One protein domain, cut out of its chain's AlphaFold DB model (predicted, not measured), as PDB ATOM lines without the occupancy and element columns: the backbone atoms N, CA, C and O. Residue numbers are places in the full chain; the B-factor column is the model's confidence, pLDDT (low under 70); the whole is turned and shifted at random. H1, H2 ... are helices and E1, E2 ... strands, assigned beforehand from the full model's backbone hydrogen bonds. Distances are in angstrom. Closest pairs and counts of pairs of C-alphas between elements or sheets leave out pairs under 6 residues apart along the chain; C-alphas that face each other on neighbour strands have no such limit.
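What this domain is: This is residues 2 to 92 of the 130 residues of the protein "Abasic site processing protein HMCES" of Armadillidium nasatum (UniProt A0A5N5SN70). A long, two-stranded hairpin ribbon, E5 and E6, runs through the middle, and its loop continues far beyond the strands as a thin arm of which residues 71 to 76 stick out free. At the ribbon's other end sits the little strand pair E1 and E4, the short helix H1 lies loosely over one face of the ribbon, and a second, smaller hairpin, E2 and E3, forms a separate prong away from the ribbon. The link of residues 33 to 47 passes E6, where residues 35 to 36 pair with it, then arches round to E4. The printed part has 91 residues, with one named helix and six named strands in the order E1 H1 E2 E3 E4 E5 E6; only 38 residues are in these elements, and the class is mostly strand, in three antiparallel sheets of two strands. The whole is loose, with a radius of gyration of the C-alphas of 16.6 A, and elongated, spanning 53 by 28 by 22 A.

Where its parts are: E5 is residues 56 to 63, 19.0 A long, beginning at C-alpha 56 at (-123.077, 53.810, 14.050). E6 is residues 83 to 90, 20.7 A long, ending at C-alpha 90 at (-122.613, 49.543, 14.353). H1 is residues 11 to 17, 10.0 A long. E1, residues 5 to 7, begins at C-alpha 5 at (-119.331, 55.574, 3.040). E4 is residues 48 to 51, E2 residues 20 to 23, and E3 residues 29 to 32.

How they stand to each other: E5 and E6 are a hairpin, antiparallel at 151 degrees, with N 59 and O 87 at 2.9 A and N 63 and O 83 at 2.8 A, within hydrogen-bond range. E5 bends by 59 degrees at residue 60. Residues 35 to 36 pair with residues 85 to 86 of E6, parallel. The closest C-alphas of H1 and E6 are those of Cys 15 and Val 86, 6.9 A apart. In H1 every O i to N i+4 pair is within hydrogen-bond range. E1 and E4 are antiparallel at 142 degrees, with N 48 and O 7 at 2.8 A. The closest C-alphas of E1 and E5 are those of Phe 7 and Thr 57, 7.9 A apart. E2 and E3 are a hairpin, antiparallel at 137 degrees, with N 22 and O 30 at 2.8 A. E2 is apart from E5 and E6; E3 is only just apart from E6, at 8.1 A.

The domain as a whole: The two C-alphas farthest apart, those of Asn 50 and Glu 74, are 54.0 A from each other. The printed part has no cut. The links E3 to E4, 15 residues, and E5 to E6, 19 residues, are long. The mean pLDDT of the printed part is 85.9, and residues 65 to 81 are under 70.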
ATOM      1  N   CYS A   2    -116.131  47.499   0.241       88.69
ATOM      2  CA  CYS A   2    -116.404  48.884   0.626       88.69
ATOM      3  C   CYS A   2    -115.914  49.114   2.066       88.69
ATOM      4  O   CYS A   2    -116.200  48.333   2.973       88.69
ATOM      5  N   GLY A   3    -115.089  50.144   2.264       95.31
ATOM      6  CA  GLY A   3    -114.454  50.449   3.554       95.31
ATOM      7  C   GLY A   3    -114.697  51.872   4.049       95.31
ATOM      8  O   GLY A   3    -114.229  52.214   5.128       95.31
ATOM      9  N   ARG A   4    -115.406  52.689   3.266       97.12
ATOM     10  CA  ARG A   4    -115.882  54.025   3.625       97.12
ATOM     11  C   ARG A   4    -117.246  54.266   2.990       97.12
ATOM     12  O   ARG A   4    -117.523  53.694   1.936       97.12
ATOM     13  N   THR A   5    -118.068  55.099   3.618       96.81
ATOM     14  CA  THR A   5    -119.331  55.574   3.040       96.81
ATOM     15  C   THR A   5    -119.602  57.030   3.419       96.81
ATOM     16  O   THR A   5    -119.009  57.552   4.365       96.81
ATOM     17  N   VAL A   6    -120.485  57.680   2.671       97.69
ATOM     18  CA  VAL A   6    -121.014  59.020   2.941       97.69
ATOM     19  C   VAL A   6    -122.432  58.841   3.461       97.69
ATOM     20  O   VAL A   6    -123.223  58.133   2.844       97.69
ATOM     21  N   PHE A   7    -122.768  59.487   4.573       96.62
ATOM     22  CA  PHE A   7    -124.145  59.547   5.045       96.62
ATOM     23  C   PHE A   7    -124.361  60.888   5.749       96.62
ATOM     24  O   PHE A   7    -123.928  61.071   6.881       96.62
ATOM     25  N   THR A   8    -124.999  61.838   5.067       97.75
ATOM     26  CA  THR A   8    -125.102  63.243   5.511       97.75
ATOM     27  C   THR A   8    -126.508  63.678   5.915       97.75
ATOM     28  O   THR A   8    -126.661  64.792   6.401       97.75
ATOM     29  N   LEU A   9    -127.518  62.829   5.714       97.88
ATOM     30  CA  LEU A   9    -128.913  63.159   6.013       97.88
ATOM     31  C   LEU A   9    -129.193  63.128   7.517       97.88
ATOM     32  O   LEU A   9    -128.664  62.271   8.233       97.88
ATOM     33  N   ALA A  10    -130.049  64.029   7.985       96.81
ATOM     34  CA  ALA A  10    -130.589  64.017   9.337       96.81
ATOM     35  C   ALA A  10    -131.557  62.827   9.545       96.81
ATOM     36  O   ALA A  10    -132.086  62.277   8.576       96.81
ATOM     37  N   PRO A  11    -131.784  62.374  10.794       95.75
ATOM     38  CA  PRO A  11    -132.654  61.231  11.097       95.75
ATOM     39  C   PRO A  11    -134.045  61.254  10.445       95.75
ATOM     40  O   PRO A  11    -134.524  60.234   9.949       95.75
ATOM     41  N   ASP A  12    -134.692  62.412  10.431       96.25
ATOM     42  CA  ASP A  12    -136.003  62.647   9.828       96.25
ATOM     43  C   ASP A  12    -135.958  62.559   8.296       96.25
ATOM     44  O   ASP A  12    -136.808  61.896   7.696       96.25
ATOM     45  N   GLU A  13    -134.924  63.124   7.671       97.69
ATOM     46  CA  GLU A  13    -134.692  63.021   6.226       97.69
ATOM     47  C   GLU A  13    -134.454  61.567   5.792       97.69
ATOM     48  O   GLU A  13    -134.957  61.136   4.752       97.69
ATOM     49  N   VAL A  14    -133.742  60.776   6.606       97.25
ATOM     50  CA  VAL A  14    -133.574  59.330   6.371       97.25
ATOM     51  C   VAL A  14    -134.919  58.628   6.381       97.25
ATOM     52  O   VAL A  14    -135.222  57.856   5.471       97.25
ATOM     53  N   CYS A  15    -135.746  58.897   7.392       97.25
ATOM     54  CA  CYS A  15    -137.061  58.279   7.481       97.25
ATOM     55  C   CYS A  15    -137.951  58.668   6.299       97.25
ATOM     56  O   CYS A  15    -138.643  57.819   5.736       97.25
ATOM     57  N   GLN A  16    -137.906  59.923   5.863       96.50
ATOM     58  CA  GLN A  16    -138.655  60.361   4.692       96.50
ATOM     59  C   GLN A  16    -138.175  59.644   3.420       96.50
ATOM     60  O   GLN A  16    -138.996  59.082   2.688       96.50
ATOM     61  N   ALA A  17    -136.858  59.596   3.197       97.00
ATOM     62  CA  ALA A  17    -136.239  58.965   2.031       97.00
ATOM     63  C   ALA A  17    -136.448  57.440   1.977       97.00
ATOM     64  O   ALA A  17    -136.484  56.859   0.895       97.00
ATOM     65  N   CYS A  18    -136.626  56.788   3.129       96.69
ATOM     66  CA  CYS A  18    -136.849  55.344   3.245       96.69
ATOM     67  C   CYS A  18    -138.334  54.934   3.278       96.69
ATOM     68  O   CYS A  18    -138.653  53.821   3.700       96.69
ATOM     69  N   SER A  19    -139.251  55.801   2.843       95.56
ATOM     70  CA  SER A  19    -140.677  55.467   2.763       95.56
ATOM     71  C   SER A  19    -140.941  54.351   1.749       95.56
ATOM     72  O   SER A  19    -140.463  54.396   0.617       95.56
ATOM     73  N   VAL A  20    -141.749  53.361   2.132       94.00
ATOM     74  CA  VAL A  20    -142.081  52.210   1.275       94.00
ATOM     75  C   VAL A  20    -143.566  52.165   0.951       94.00
ATOM     76  O   VAL A  20    -144.410  52.567   1.755       94.00
ATOM     77  N   LEU A  21    -143.896  51.637  -0.226       94.56
ATOM     78  CA  LEU A  21    -145.275  51.349  -0.593       94.56
ATOM     79  C   LEU A  21    -145.762  50.121   0.184       94.56
ATOM     80  O   LEU A  21    -145.165  49.049   0.102       94.56
ATOM     81  N   SER A  22    -146.857  50.276   0.918       89.88
ATOM     82  CA  SER A  22    -147.494  49.213   1.692       89.88
ATOM     83  C   SER A  22    -148.993  49.171   1.416       89.88
ATOM     84  O   SER A  22    -149.589  50.156   0.980       89.88
ATOM     85  N   THR A  23    -149.611  48.025   1.674       88.62
ATOM     86  CA  THR A  23    -151.058  47.840   1.552       88.62
ATOM     87  C   THR A  23    -151.667  47.831   2.944       88.62
ATOM     88  O   THR A  23    -151.300  47.005   3.778       88.62
ATOM     89  N   ASN A  24    -152.597  48.745   3.207       85.00
ATOM     90  CA  ASN A  24    -153.279  48.807   4.494       85.00
ATOM     91  C   ASN A  24    -154.299  47.664   4.661       85.00
ATOM     92  O   ASN A  24    -154.605  46.924   3.725       85.00
ATOM     93  N   ASN A  25    -154.887  47.550   5.854       82.75
ATOM     94  CA  ASN A  25    -155.878  46.510   6.162       82.75
ATOM     95  C   ASN A  25    -157.154  46.587   5.300       82.75
ATOM     96  O   ASN A  25    -157.913  45.627   5.256       82.75
ATOM     97  N   LYS A  26    -157.387  47.709   4.606       88.06
ATOM     98  CA  LYS A  26    -158.505  47.912   3.672       88.06
ATOM     99  C   LYS A  26    -158.125  47.592   2.217       88.06
ATOM    100  O   LYS A  26    -158.901  47.884   1.314       88.06
ATOM    101  N   GLY A  27    -156.930  47.048   1.972       88.06
ATOM    102  CA  GLY A  27    -156.440  46.726   0.629       88.06
ATOM    103  C   GLY A  27    -155.935  47.931  -0.173       88.06
ATOM    104  O   GLY A  27    -155.613  47.785  -1.349       88.06
ATOM    105  N   GLN A  28    -155.848  49.119   0.428       92.69
ATOM    106  CA  GLN A  28    -155.419  50.335  -0.264       92.69
ATOM    107  C   GLN A  28    -153.907  50.524  -0.149       92.69
ATOM    108  O   GLN A  28    -153.319  50.330   0.918       92.69
ATOM    109  N   LYS A  29    -153.287  50.945  -1.253       94.25
ATOM    110  CA  LYS A  29    -151.868  51.303  -1.299       94.25
ATOM    111  C   LYS A  29    -151.639  52.633  -0.582       94.25
ATOM    112  O   LYS A  29    -152.334  53.606  -0.855       94.25
ATOM    113  N   GLN A  30    -150.644  52.677   0.292       93.31
ATOM    114  CA  GLN A  30    -150.208  53.880   0.995       93.31
ATOM    115  C   GLN A  30    -148.689  53.867   1.173       93.31
ATOM    116  O   GLN A  30    -148.084  52.801   1.300       93.31
ATOM    117  N   TYR A  31    -148.072  55.044   1.212       94.06
ATOM    118  CA  TYR A  31    -146.679  55.162   1.629       94.06
ATOM    119  C   TYR A  31    -146.593  55.127   3.151       94.06
ATOM    120  O   TYR A  31    -147.346  55.812   3.840       94.06
ATOM    121  N   VAL A  32    -145.671  54.322   3.668       92.94
ATOM    122  CA  VAL A  32    -145.374  54.227   5.096       92.94
ATOM    123  C   VAL A  32    -143.926  54.637   5.293       92.94
ATOM    124  O   VAL A  32    -143.017  53.988   4.773       92.94
ATOM    125  N   SER A  33    -143.724  55.725   6.034       95.44
ATOM    126  CA  SER A  33    -142.395  56.142   6.470       95.44
ATOM    127  C   SER A  33    -141.984  55.320   7.700       95.44
ATOM    128  O   SER A  33    -142.820  55.101   8.587       95.44
ATOM    129  N   PRO A  34    -140.740  54.815   7.762       96.50
ATOM    130  CA  PRO A  34    -140.225  54.175   8.961       96.50
ATOM    131  C   PRO A  34    -140.199  55.126  10.155       96.50
ATOM    132  O   PRO A  34    -140.056  56.338  10.019       96.50
ATOM    133  N   GLN A  35    -140.266  54.550  11.351       95.81
ATOM    134  CA  GLN A  35    -140.056  55.295  12.588       95.81
ATOM    135  C   GLN A  35    -138.582  55.256  12.975       95.81
ATOM    136  O   GLN A  35    -137.973  54.184  13.027       95.81
ATOM    137  N   TRP A  36    -138.016  56.420  13.292       97.00
ATOM    138  CA  TRP A  36    -136.696  56.480  13.903       97.00
ATOM    139  C   TRP A  36    -136.758  55.932  15.328       97.00
ATOM    140  O   TRP A  36    -137.645  56.286  16.108       97.00
ATOM    141  N   LYS A  37    -135.799  55.082  15.679       95.88
ATOM    142  CA  LYS A  37    -135.615  54.560  17.026       95.88
ATOM    143  C   LYS A  37    -134.159  54.732  17.416       95.88
ATOM    144  O   LYS A  37    -133.276  54.200  16.748       95.88
ATOM    145  N   ASP A  38    -133.908  55.415  18.524       95.38
ATOM    146  CA  ASP A  38    -132.549  55.547  19.035       95.38
ATOM    147  C   ASP A  38    -131.967  54.192  19.434       95.38
ATOM    148  O   ASP A  38    -132.679  53.230  19.754       95.38
ATOM    149  N   HIS A  39    -130.643  54.091  19.386       94.69
ATOM    150  CA  HIS A  39    -129.951  52.906  19.865       94.69
ATOM    151  C   HIS A  39    -130.248  52.716  21.374       94.69
ATOM    152  O   HIS A  39    -130.270  53.692  22.117       94.69
ATOM    153  N   PRO A  40    -130.464  51.482  21.871       92.44
ATOM    154  CA  PRO A  40    -130.848  51.246  23.273       92.44
ATOM    155  C   PRO A  40    -129.755  51.599  24.298       92.44
ATOM    156  O   PRO A  40    -130.038  51.813  25.470       92.44
ATOM    157  N   GLY A  41    -128.494  51.614  23.870       90.50
ATOM    158  CA  GLY A  41    -127.351  52.126  24.636       90.50
ATOM    159  C   GLY A  41    -126.915  53.528  24.195       90.50
ATOM    160  O   GLY A  41    -127.485  54.102  23.283       90.50
ATOM    161  N   LYS A  42    -125.816  54.031  24.762       90.31
ATOM    162  CA  LYS A  42    -125.276  55.396  24.562       90.31
ATOM    163  C   LYS A  42    -124.752  55.763  23.157       90.31
ATOM    164  O   LYS A  42    -124.036  56.751  23.028       90.31
ATOM    165  N   TYR A  43    -125.001  54.950  22.136       93.38
ATOM    166  CA  TYR A  43    -124.455  55.173  20.799       93.38
ATOM    167  C   TYR A  43    -125.438  55.969  19.949       93.38
ATOM    168  O   TYR A  43    -126.638  55.722  19.988       93.38
ATOM    169  N   THR A  44    -124.937  56.913  19.164       94.81
ATOM    170  CA  THR A  44    -125.768  57.792  18.343       94.81
ATOM    171  C   THR A  44    -125.262  57.816  16.911       94.81
ATOM    172  O   THR A  44    -124.094  57.538  16.633       94.81
ATOM    173  N   TYR A  45    -126.167  58.124  15.989       95.88
ATOM    174  CA  TYR A  45    -125.809  58.435  14.614       95.88
ATOM    175  C   TYR A  45    -125.392  59.908  14.515       95.88
ATOM    176  O   TYR A  45    -126.043  60.777  15.091       95.88
ATOM    177  N   SER A  46    -124.323  60.176  13.763       94.25
ATOM    178  CA  SER A  46    -123.896  61.523  13.388       94.25
ATOM    179  C   SER A  46    -123.682  61.573  11.875       94.25
ATOM    180  O   SER A  46    -122.874  60.786  11.369       94.25
ATOM    181  N   PRO A  47    -124.338  62.501  11.158       96.81
ATOM    182  CA  PRO A  47    -124.071  62.744   9.747       96.81
ATOM    183  C   PRO A  47    -122.588  63.015   9.478       96.81
ATOM    184  O   PRO A  47    -121.916  63.703  10.249       96.81
ATOM    185  N   SER A  48    -122.059  62.457   8.392       97.44
ATOM    186  CA  SER A  48    -120.660  62.594   8.001       97.44
ATOM    187  C   SER A  48    -120.446  62.287   6.519       97.44
ATOM    188  O   SER A  48    -121.030  61.368   5.941       97.44
ATOM    189  N   THR A  49    -119.527  63.029   5.905       97.75
ATOM    190  CA  THR A  49    -119.038  62.782   4.542       97.75
ATOM    191  C   THR A  49    -117.992  61.669   4.474       97.75
ATOM    192  O   THR A  49    -117.512  61.335   3.394       97.75
ATOM    193  N   ASN A  50    -117.596  61.092   5.610       97.44
ATOM    194  CA  ASN A  50    -116.554  60.075   5.649       97.44
ATOM    195  C   ASN A  50    -116.711  59.134   6.852       97.44
ATOM    196  O   ASN A  50    -116.057  59.284   7.885       97.44
ATOM    197  N   ILE A  51    -117.571  58.134   6.701       97.31
ATOM    198  CA  ILE A  51    -117.874  57.129   7.721       97.31
ATOM    199  C   ILE A  51    -116.979  55.905   7.526       97.31
ATOM    200  O   ILE A  51    -116.837  55.399   6.413       97.31
ATOM    201  N   ALA A  52    -116.379  55.427   8.616       95.81
ATOM    202  CA  ALA A  52    -115.545  54.227   8.669       95.81
ATOM    203  C   ALA A  52    -116.273  53.063   9.370       95.81
ATOM    204  O   ALA A  52    -117.239  53.301  10.100       95.81
ATOM    205  N   PRO A  53    -115.795  51.813   9.219       95.25
ATOM    206  CA  PRO A  53    -116.253  50.693  10.033       95.25
ATOM    207  C   PRO A  53    -116.189  51.010  11.529       95.25
ATOM    208  O   PRO A  53    -115.328  51.767  11.974       95.25
ATOM    209  N   SER A  54    -117.061  50.377  12.311       93.62
ATOM    210  CA  SER A  54    -117.301  50.615  13.746       93.62
ATOM    211  C   SER A  54    -118.104  51.878  14.090       93.62
ATOM    212  O   SER A  54    -118.521  52.022  15.240       93.62
ATOM    213  N   ALA A  55    -118.361  52.772  13.128       95.44
ATOM    214  CA  ALA A  55    -119.309  53.871  13.305       95.44
ATOM    215  C   ALA A  55    -120.757  53.357  13.367       95.44
ATOM    216  O   ALA A  55    -121.062  52.290  12.832       95.44
ATOM    217  N   PHE A  56    -121.650  54.122  13.995       96.50
ATOM    218  CA  PHE A  56    -123.077  53.810  14.050       96.50
ATOM    219  C   PHE A  56    -123.808  54.508  12.906       96.50
ATOM    220  O   PHE A  56    -123.819  55.735  12.826       96.50
ATOM    221  N   THR A  57    -124.409  53.719  12.020       96.88
ATOM    222  CA  THR A  57    -125.108  54.194  10.820       96.88
ATOM    223  C   THR A  57    -126.587  53.822  10.868       96.88
ATOM    224  O   THR A  57    -126.917  52.795  11.466       96.88
ATOM    225  N   PRO A  58    -127.486  54.598  10.241       97.44
ATOM    226  CA  PRO A  58    -128.912  54.289  10.226       97.44
ATOM    227  C   PRO A  58    -129.186  53.021   9.411       97.44
ATOM    228  O   PRO A  58    -128.829  52.957   8.235       97.44
ATOM    229  N   ILE A  59    -129.824  52.023  10.022       97.19
ATOM    230  CA  ILE A  59    -130.225  50.772   9.367       97.19
ATOM    231  C   ILE A  59    -131.748  50.669   9.363       97.19
ATOM    232  O   ILE A  59    -132.375  50.783  10.416       97.19
ATOM    233  N   LEU A  60    -132.323  50.431   8.184       96.75
ATOM    234  CA  LEU A  60    -133.743  50.146   7.987       96.75
ATOM    235  C   LEU A  60    -134.009  48.650   8.184       96.75
ATOM    236  O   LEU A  60    -133.365  47.822   7.544       96.75
ATOM    237  N   PHE A  61    -134.983  48.296   9.018       94.12
ATOM    238  CA  PHE A  61    -135.403  46.908   9.210       94.12
ATOM    239  C   PHE A  61    -136.883  46.824   9.587       94.12
ATOM    240  O   PHE A  61    -137.486  47.787  10.068       94.12
ATOM    241  N   ARG A  62    -137.484  45.655   9.355       91.06
ATOM    242  CA  ARG A  62    -138.812  45.334   9.881       91.06
ATOM    243  C   ARG A  62    -138.672  44.661  11.233       91.06
ATOM    244  O   ARG A  62    -137.810  43.808  11.420       91.06
ATOM    245  N   PHE A  63    -139.532  45.046  12.160       87.69
ATOM    246  CA  PHE A  63    -139.598  44.475  13.492       87.69
ATOM    247  C   PHE A  63    -141.007  43.947  13.746       87.69
ATOM    248  O   PHE A  63    -141.966  44.718  13.699       87.69
ATOM    249  N   SER A  64    -141.121  42.650  14.029       82.31
ATOM    250  CA  SER A  64    -142.358  42.029  14.505       82.31
ATOM    251  C   SER A  64    -142.273  41.864  16.020       82.31
ATOM    252  O   SER A  64    -141.325  41.279  16.542       82.31
ATOM    253  N   ASP A  65    -143.243  42.418  16.747       68.31
ATOM    254  CA  ASP A  65    -143.339  42.208  18.188       68.31
ATOM    255  C   ASP A  65    -144.018  40.863  18.468       68.31
ATOM    256  O   ASP A  65    -145.239  40.779  18.624       68.31
ATOM    257  N   SER A  66    -143.221  39.797  18.548       57.25
ATOM    258  CA  SER A  66    -143.706  38.446  18.864       57.25
ATOM    259  C   SER A  66    -144.376  38.347  20.248       57.25
ATOM    260  O   SER A  66    -145.111  37.395  20.510       57.25
ATOM    261  N   SER A  67    -144.165  39.337  21.125       48.91
ATOM    262  CA  SER A  67    -144.787  39.448  22.456       48.91
ATOM    263  C   SER A  67    -146.271  39.824  22.388       48.91
ATOM    264  O   SER A  67    -147.013  39.626  23.350       48.91
ATOM    265  N   SER A  68    -146.722  40.348  21.246       44.81
ATOM    266  CA  SER A  68    -148.089  40.819  21.015       44.81
ATOM    267  C   SER A  68    -148.977  39.768  20.334       44.81
ATOM    268  O   SER A  68    -149.928  40.126  19.639       44.81
ATOM    269  N   LYS A  69    -148.740  38.465  20.560       46.62
ATOM    270  CA  LYS A  69    -149.714  37.397  20.247       46.62
ATOM    271  C   LYS A  69    -150.918  37.466  21.199       46.62
ATOM    272  O   LYS A  69    -151.172  36.557  21.986       46.62
ATOM    273  N   LYS A  70    -151.681  38.560  21.156       43.25
ATOM    274  CA  LYS A  70    -153.031  38.580  21.722       43.25
ATOM    275  C   LYS A  70    -153.937  37.849  20.738       43.25
ATOM    276  O   LYS A  70    -154.289  38.396  19.701       43.25
ATOM    277  N   ARG A  71    -154.277  36.601  21.071       41.44
ATOM    278  CA  ARG A  71    -155.409  35.898  20.461       41.44
ATOM    279  C   ARG A  71    -156.656  36.724  20.764       41.44
ATOM    280  O   ARG A  71    -156.977  36.913  21.938       41.44
ATOM    281  N   ASP A  72    -157.319  37.245  19.741       42.94
ATOM    282  CA  ASP A  72    -158.676  37.749  19.919       42.94
ATOM    283  C   ASP A  72    -159.609  36.561  20.211       42.94
ATOM    284  O   ASP A  72    -159.343  35.427  19.802       42.94
ATOM    285  N   VAL A  73    -160.703  36.823  20.931       49.69
ATOM    286  CA  VAL A  73    -161.695  35.828  21.394       49.69
ATOM    287  C   VAL A  73    -162.346  35.044  20.233       49.69
ATOM    288  O   VAL A  73    -162.918  33.985  20.457       49.69
ATOM    289  N   GLU A  74    -162.187  35.500  18.986       52.19
ATOM    290  CA  GLU A  74    -162.752  34.890  17.772       52.19
ATOM    291  C   GLU A  74    -161.748  34.098  16.911       52.19
ATOM    292  O   GLU A  74    -162.082  33.683  15.806       52.19
ATOM    293  N   GLY A  75    -160.518  33.850  17.379       44.84
ATOM    294  CA  GLY A  75    -159.597  32.929  16.692       44.84
ATOM    295  C   GLY A  75    -159.048  33.413  15.340       44.84
ATOM    296  O   GLY A  75    -158.430  32.626  14.630       44.84
ATOM    297  N   ASN A  76    -159.225  34.691  14.995       42.84
ATOM    298  CA  ASN A  76    -158.566  35.300  13.842       42.84
ATOM    299  C   ASN A  76    -157.164  35.794  14.218       42.84
ATOM    300  O   ASN A  76    -157.000  36.607  15.133       42.84
ATOM    301  N   ASP A  77    -156.158  35.337  13.474       44.50
ATOM    302  CA  ASP A  77    -154.795  35.852  13.552       44.50
ATOM    303  C   ASP A  77    -154.787  37.326  13.123       44.50
ATOM    304  O   ASP A  77    -154.917  37.665  11.941       44.50
ATOM    305  N   LYS A  78    -154.631  38.244  14.083       46.94
ATOM    306  CA  LYS A  78    -154.254  39.623  13.766       46.94
ATOM    307  C   LYS A  78    -152.924  39.566  13.023       46.94
ATOM    308  O   LYS A  78    -151.929  39.133  13.600       46.94
ATOM    309  N   LYS A  79    -152.911  40.023  11.762       52.31
ATOM    310  CA  LYS A  79    -151.672  40.335  11.037       52.31
ATOM    311  C   LYS A  79    -150.761  41.096  11.991       52.31
ATOM    312  O   LYS A  79    -151.175  42.111  12.552       52.31
ATOM    313  N   GLU A  80    -149.580  40.533  12.210       55.12
ATOM    314  CA  GLU A  80    -148.573  41.038  13.130       55.12
ATOM    315  C   GLU A  80    -148.408  42.554  12.969       55.12
ATOM    316  O   GLU A  80    -148.439  43.080  11.853       55.12
ATOM    317  N   ASN A  81    -148.234  43.271  14.083       64.31
ATOM    318  CA  ASN A  81    -147.871  44.687  14.061       64.31
ATOM    319  C   ASN A  81    -146.404  44.822  13.611       64.31
ATOM    320  O   ASN A  81    -145.550  45.236  14.397       64.31
ATOM    321  N   GLU A  82    -146.106  44.433  12.370       76.69
ATOM    322  CA  GLU A  82    -144.824  44.694  11.732       76.69
ATOM    323  C   GLU A  82    -144.613  46.209  11.688       76.69
ATOM    324  O   GLU A  82    -145.385  46.960  11.086       76.69
ATOM    325  N   LYS A  83    -143.553  46.668  12.346       87.75
ATOM    326  CA  LYS A  83    -143.124  48.065  12.327       87.75
ATOM    327  C   LYS A  83    -141.908  48.186  11.430       87.75
ATOM    328  O   LYS A  83    -140.960  47.414  11.558       87.75
ATOM    329  N   LEU A  84    -141.919  49.174  10.545       93.88
ATOM    330  CA  LEU A  84    -140.735  49.560   9.791       93.88
ATOM    331  C   LEU A  84    -139.950  50.579  10.620       93.88
ATOM    332  O   LEU A  84    -140.492  51.624  10.984       93.88
ATOM    333  N   LEU A  85    -138.701  50.261  10.948       96.12
ATOM    334  CA  LEU A  85    -137.867  51.052  11.845       96.12
ATOM    335  C   LEU A  85    -136.556  51.438  11.171       96.12
ATOM    336  O   LEU A  85    -135.985  50.648  10.421       96.12
ATOM    337  N   VAL A  86    -136.054  52.622  11.507       97.69
ATOM    338  CA  VAL A  86    -134.662  53.015  11.276       97.69
ATOM    339  C   VAL A  86    -133.985  53.158  12.633       97.69
ATOM    340  O   VAL A  86    -134.497  53.857  13.503       97.69
ATOM    341  N   GLN A  87    -132.840  52.505  12.826       97.56
ATOM    342  CA  GLN A  87    -132.067  52.599  14.067       97.56
ATOM    343  C   GLN A  87    -130.568  52.705  13.779       97.56
ATOM    344  O   GLN A  87    -130.072  51.991  12.903       97.56
ATOM    345  N   PRO A  88    -129.815  53.532  14.526       97.62
ATOM    346  CA  PRO A  88    -128.361  53.501  14.476       97.62
ATOM    347  C   PRO A  88    -127.827  52.138  14.925       97.62
ATOM    348  O   PRO A  88    -128.059  51.721  16.059       97.62
ATOM    349  N   MET A  89    -127.074  51.457  14.064       96.62
ATOM    350  CA  MET A  89    -126.371  50.213  14.392       96.62
ATOM    351  C   MET A  89    -124.909  50.300  13.962       96.62
ATOM    352  O   MET A  89    -124.562  51.023  13.030       96.62
ATOM    353  N   MET A  90    -124.042  49.561  14.650       95.81
ATOM    354  CA  MET A  90    -122.613  49.543  14.353       95.81
ATOM    355  C   MET A  90    -122.333  48.918  12.982       95.81
ATOM    356  O   MET A  90    -122.768  47.801  12.697       95.81
ATOM    357  N   TRP A  91    -121.522  49.588  12.161       96.06
ATOM    358  CA  TRP A  91    -120.985  49.013  10.933       96.06
ATOM    359  C   TRP A  91    -119.849  48.030  11.239       96.06
ATOM    360  O   TRP A  91    -118.660  48.350  11.183       96.06
ATOM    361  N   GLY A  92    -120.237  46.808  11.572       94.50
ATOM    362  CA  GLY A  92    -119.336  45.721  11.920       94.50
ATOM    363  C   GLY A  92    -120.085  44.741  12.800       94.50
ATOM    364  O   GLY A  92    -120.447  45.069  13.926       94.50
TER     365      GLY A  92